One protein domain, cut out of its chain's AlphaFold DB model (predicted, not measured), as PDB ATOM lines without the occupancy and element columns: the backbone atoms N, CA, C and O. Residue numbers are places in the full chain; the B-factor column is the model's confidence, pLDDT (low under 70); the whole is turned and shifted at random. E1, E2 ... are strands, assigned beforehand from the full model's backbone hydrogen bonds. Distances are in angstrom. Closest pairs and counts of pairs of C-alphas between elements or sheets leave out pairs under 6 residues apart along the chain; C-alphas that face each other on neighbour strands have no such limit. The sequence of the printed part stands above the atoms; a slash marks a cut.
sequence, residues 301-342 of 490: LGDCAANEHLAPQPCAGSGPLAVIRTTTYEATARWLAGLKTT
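AT A GLANCE: This is residues 301 to 342 of the 490 residues of an uncharacterized protein of Cyclospora cayetanensis (UniProt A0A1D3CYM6). With little regular structure, the model is a winding loop, residues 301 to 321, followed by a narrow hairpin of E1 and E2 whose tip, residues 325 to 330, sticks out free. E2 runs on into E3, which pairs with residues 301 to 302. The printed part has 42 residues, 11 in three named strands, E1, E2, E3, and no named helix: all strand, loose, radius of gyration of the C-alphas 11.5 A, spans 36 by 23 by 14 A.

HOW THE PARTS SIT: Residues 301 to 302 pair antiparallel with residues 335 to 336 of E3, residues 335 to 337. E1, residues 322 to 325, and E2, residues 330 to 333, form an antiparallel hairpin at 176 degrees; N 324 and O 331 are 2.8 A apart, within hydrogen-bond range. E2 and E3 meet only through their link, with a bend of 38 degrees. E1 and E3 are apart.

IN THESE COORDINATES: E1 begins at C-alpha 322 (209.829, 175.306, 262.029) and spans 9.9 A. E2 spans 10.1 A. E3 spans 6.8 A, ending at C-alpha 337 (213.971, 185.700, 271.250).

THE WHOLE: The two farthest C-alphas, of Thr 327 and Thr 341, are 36.6 A apart. The printed part has no cut, and both links are tight. Residues 339 to 342 have pLDDT under 70.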
ATOM      1  N   LEU A 301     213.622 186.500 266.135       87.81
ATOM      2  CA  LEU A 301     213.635 185.978 264.767       87.81
ATOM      3  C   LEU A 301     212.492 184.967 264.591       87.81
ATOM      4  O   LEU A 301     212.326 184.091 265.441       87.81
ATOM      5  N   GLY A 302     211.729 185.048 263.500       86.81
ATOM      6  CA  GLY A 302     210.663 184.093 263.163       86.81
ATOM      7  C   GLY A 302     209.357 184.764 262.746       86.81
ATOM      8  O   GLY A 302     209.367 185.756 262.026       86.81
ATOM      9  N   ASP A 303     208.221 184.217 263.170       89.06
ATOM     10  CA  ASP A 303     206.892 184.727 262.839       89.06
ATOM     11  C   ASP A 303     206.572 185.996 263.637       89.06
ATOM     12  O   ASP A 303     205.938 185.960 264.696       89.06
ATOM     13  N   CYS A 304     207.028 187.138 263.124       87.38
ATOM     14  CA  CYS A 304     206.807 188.443 263.743       87.38
ATOM     15  C   CYS A 304     205.347 188.912 263.674       87.38
ATOM     16  O   CYS A 304     204.990 189.873 264.354       87.38
ATOM     17  N   ALA A 305     204.515 188.248 262.864       87.12
ATOM     18  CA  ALA A 305     203.095 188.537 262.702       87.12
ATOM     19  C   ALA A 305     202.201 187.530 263.452       87.12
ATOM     20  O   ALA A 305     200.989 187.511 263.244       87.12
ATOM     21  N   ALA A 306     202.770 186.700 264.334       83.88
ATOM     22  CA  ALA A 306     202.006 185.736 265.115       83.88
ATOM     23  C   ALA A 306     200.977 186.443 266.021       83.88
ATOM     24  O   ALA A 306     201.323 187.093 267.008       83.88
ATOM     25  N   ASN A 307     199.692 186.274 265.701       73.44
ATOM     26  CA  ASN A 307     198.582 187.020 266.310       73.44
ATOM     27  C   ASN A 307     198.385 186.767 267.819       73.44
ATOM     28  O   ASN A 307     197.885 187.636 268.525       73.44
ATOM     29  N   GLU A 308     198.742 185.579 268.316       76.50
ATOM     30  CA  GLU A 308     198.487 185.179 269.713       76.50
ATOM     31  C   GLU A 308     199.655 185.486 270.657       76.50
ATOM     32  O   GLU A 308     199.459 185.765 271.838       76.50
ATOM     33  N   HIS A 309     200.882 185.437 270.140       80.44
ATOM     34  CA  HIS A 309     202.100 185.660 270.908       80.44
ATOM     35  C   HIS A 309     203.021 186.542 270.081       80.44
ATOM     36  O   HIS A 309     203.768 186.046 269.239       80.44
ATOM     37  N   LEU A 310     202.929 187.848 270.318       84.88
ATOM     38  CA  LEU A 310     203.716 188.847 269.608       84.88
ATOM     39  C   LEU A 310     205.205 188.654 269.902       84.88
ATOM     40  O   LEU A 310     205.626 188.616 271.061       84.88
ATOM     41  N   ALA A 311     205.996 188.542 268.838       84.25
ATOM     42  CA  ALA A 311     207.439 188.432 268.935       84.25
ATOM     43  C   ALA A 311     208.052 189.761 269.443       84.25
ATOM     44  O   ALA A 311     207.641 190.838 268.992       84.25
ATOM     45  N   PRO A 312     209.034 189.728 270.363       86.94
ATOM     46  CA  PRO A 312     209.698 190.936 270.859       86.94
ATOM     47  C   PRO A 312     210.370 191.758 269.745       86.94
ATOM     48  O   PRO A 312     211.245 191.258 269.041       86.94
ATOM     49  N   GLN A 313     209.999 193.031 269.599       84.00
ATOM     50  CA  GLN A 313     210.549 193.933 268.577       84.00
ATOM     51  C   GLN A 313     211.910 194.531 268.995       84.00
ATOM     52  O   GLN A 313     212.066 194.814 270.181       84.00
ATOM     53  N   PRO A 314     212.861 194.790 268.070       87.56
ATOM     54  CA  PRO A 314     212.779 194.568 266.623       87.56
ATOM     55  C   PRO A 314     212.795 193.074 266.284       87.56
ATOM     56  O   PRO A 314     213.683 192.349 266.721       87.56
ATOM     57  N   CYS A 315     211.802 192.616 265.528       83.94
ATOM     58  CA  CYS A 315     211.668 191.228 265.102       83.94
ATOM     59  C   CYS A 315     211.936 191.121 263.601       83.94
ATOM     60  O   CYS A 315     211.454 191.954 262.833       83.94
ATOM     61  N   ALA A 316     212.674 190.093 263.178       87.19
ATOM     62  CA  ALA A 316     212.879 189.802 261.762       87.19
ATOM     63  C   ALA A 316     212.245 188.463 261.357       87.19
ATOM     64  O   ALA A 316     212.501 187.427 261.971       87.19
ATOM     65  N   GLY A 317     211.451 188.487 260.287       83.00
ATOM     66  CA  GLY A 317     210.790 187.313 259.717       83.00
ATOM     67  C   GLY A 317     209.269 187.466 259.609       83.00
ATOM     68  O   GLY A 317     208.664 188.375 260.169       83.00
ATOM     69  N   SER A 318     208.649 186.599 258.814       84.25
ATOM     70  CA  SER A 318     207.216 186.660 258.486       84.25
ATOM     71  C   SER A 318     206.514 185.303 258.575       84.25
ATOM     72  O   SER A 318     205.366 185.177 258.159       84.25
ATOM     73  N   GLY A 319     207.198 184.278 259.087       85.44
ATOM     74  CA  GLY A 319     206.667 182.925 259.180       85.44
ATOM     75  C   GLY A 319     207.386 182.088 260.237       85.44
ATOM     76  O   GLY A 319     208.451 182.486 260.717       85.44
ATOM     77  N   PRO A 320     206.799 180.945 260.628       85.88
ATOM     78  CA  PRO A 320     207.318 180.128 261.715       85.88
ATOM     79  C   PRO A 320     208.708 179.576 261.389       85.88
ATOM     80  O   PRO A 320     208.976 179.166 260.262       85.88
ATOM     81  N   LEU A 321     209.574 179.517 262.402       81.25
ATOM     82  CA  LEU A 321     210.927 178.960 262.304       81.25
ATOM     83  C   LEU A 321     210.931 177.487 261.886       81.25
ATOM     84  O   LEU A 321     211.799 177.058 261.131       81.25
ATOM     85  N   ALA A 322     209.982 176.705 262.397       80.00
ATOM     86  CA  ALA A 322     209.829 175.306 262.029       80.00
ATOM     87  C   ALA A 322     208.389 174.849 262.244       80.00
ATOM     88  O   ALA A 322     207.750 175.227 263.224       80.00
ATOM     89  N   VAL A 323     207.902 173.990 261.354       88.12
ATOM     90  CA  VAL A 323     206.605 173.317 261.476       88.12
ATOM     91  C   VAL A 323     206.854 171.824 261.315       88.12
ATOM     92  O   VAL A 323     207.244 171.363 260.245       88.12
ATOM     93  N   ILE A 324     206.648 171.061 262.381       82.00
ATOM     94  CA  ILE A 324     206.756 169.605 262.391       82.00
ATOM     95  C   ILE A 324     205.340 169.053 262.459       82.00
ATOM     96  O   ILE A 324     204.661 169.204 263.470       82.00
ATOM     97  N   ARG A 325     204.897 168.392 261.389       87.94
ATOM     98  CA  ARG A 325     203.608 167.695 261.338       87.94
ATOM     99  C   ARG A 325     203.843 166.198 261.305       87.94
ATOM    100  O   ARG A 325     204.467 165.685 260.382       87.94
ATOM    101  N   THR A 326     203.322 165.506 262.302       86.94
ATOM    102  CA  THR A 326     203.195 164.049 262.306       86.94
ATOM    103  C   THR A 326     201.718 163.675 262.210       86.94
ATOM    104  O   THR A 326     200.839 164.533 262.255       86.94
ATOM    105  N   THR A 327     201.418 162.382 262.101       84.88
ATOM    106  CA  THR A 327     200.035 161.882 262.131       84.88
ATOM    107  C   THR A 327     199.351 162.067 263.489       84.88
ATOM    108  O   THR A 327     198.134 161.937 263.570       84.88
ATOM    109  N   THR A 328     200.115 162.346 264.551       82.81
ATOM    110  CA  THR A 328     199.616 162.398 265.936       82.81
ATOM    111  C   THR A 328     199.755 163.772 266.585       82.81
ATOM    112  O   THR A 328     199.016 164.071 267.518       82.81
ATOM    113  N   TYR A 329     200.657 164.623 266.096       78.25
ATOM    114  CA  TYR A 329     200.827 165.982 266.599       78.25
ATOM    115  C   TYR A 329     201.421 166.922 265.547       78.25
ATOM    116  O   TYR A 329     202.208 166.516 264.688       78.25
ATOM    117  N   GLU A 330     201.080 168.203 265.674       85.12
ATOM    118  CA  GLU A 330     201.711 169.317 264.973       85.12
ATOM    119  C   GLU A 330     202.429 170.198 266.002       85.12
ATOM    120  O   GLU A 330     201.831 170.632 266.985       85.12
ATOM    121  N   ALA A 331     203.720 170.440 265.792       79.69
ATOM    122  CA  ALA A 331     204.543 171.312 266.613       79.69
ATOM    123  C   ALA A 331     205.104 172.437 265.742       79.69
ATOM    124  O   ALA A 331     205.831 172.182 264.784       79.69
ATOM    125  N   THR A 332     204.791 173.682 266.095       83.50
ATOM    126  CA  THR A 332     205.221 174.863 265.341       83.50
ATOM    127  C   THR A 332     206.069 175.764 266.225       83.50
ATOM    128  O   THR A 332     205.570 176.363 267.176       83.50
ATOM    129  N   ALA A 333     207.351 175.888 265.897       86.38
ATOM    130  CA  ALA A 333     208.221 176.907 266.459       86.38
ATOM    131  C   ALA A 333     207.922 178.231 265.746       86.38
ATOM    132  O   ALA A 333     208.267 178.397 264.579       86.38
ATOM    133  N   ARG A 334     207.234 179.155 266.426       85.25
ATOM    134  CA  ARG A 334     206.775 180.423 265.833       85.25
ATOM    135  C   ARG A 334     207.920 181.435 265.723       85.25
ATOM    136  O   ARG A 334     208.252 181.840 264.620       85.25
ATOM    137  N   TRP A 335     208.583 181.775 266.824       89.94
ATOM    138  CA  TRP A 335     209.726 182.697 266.852       89.94
ATOM    139  C   TRP A 335     210.669 182.370 268.017       89.94
ATOM    140  O   TRP A 335     210.296 181.654 268.947       89.94
ATOM    141  N   LEU A 336     211.896 182.887 267.962       85.31
ATOM    142  CA  LEU A 336     212.940 182.761 268.979       85.31
ATOM    143  C   LEU A 336     213.384 184.167 269.400       85.31
ATOM    144  O   LEU A 336     213.647 185.007 268.544       85.31
ATOM    145  N   ALA A 337     213.481 184.432 270.700       85.06
ATOM    146  CA  ALA A 337     213.971 185.700 271.250       85.06
ATOM    147  C   ALA A 337     215.286 185.502 272.021       85.06
ATOM    148  O   ALA A 337     215.733 184.376 272.224       85.06
ATOM    149  N   GLY A 338     215.911 186.598 272.461       73.75
ATOM    150  CA  GLY A 338     217.147 186.545 273.259       73.75
ATOM    151  C   GLY A 338     218.433 186.569 272.430       73.75
ATOM    152  O   GLY A 338     219.524 186.489 272.988       73.75
ATOM    153  N   LEU A 339     218.324 186.785 271.118       67.75
ATOM    154  CA  LEU A 339     219.464 187.025 270.227       67.75
ATOM    155  C   LEU A 339     220.292 188.244 270.668       67.75
ATOM    156  O   LEU A 339     221.508 188.227 270.586       67.75
ATOM    157  N   LYS A 340     219.658 189.261 271.261       63.62
ATOM    158  CA  LYS A 340     220.366 190.409 271.854       63.62
ATOM    159  C   LYS A 340     221.193 190.047 273.099       63.62
ATOM    160  O   LYS A 340     222.117 190.764 273.461       63.62
ATOM    161  N   THR A 341     220.854 188.950 273.776       62.47
ATOM    162  CA  THR A 341     221.576 188.482 274.971       62.47
ATOM    163  C   THR A 341     222.709 187.516 274.642       62.47
ATOM    164  O   THR A 341     223.405 187.069 275.553       62.47
ATOM    165  N   THR A 342     222.932 187.197 273.360       58.50
ATOM    166  CA  THR A 342     224.071 186.370 272.970       58.50
ATOM    167  C   THR A 342     225.352 187.172 273.145       58.50
ATOM    168  O   THR A 342     225.670 188.052 272.349       58.50
TER     169      THR A 342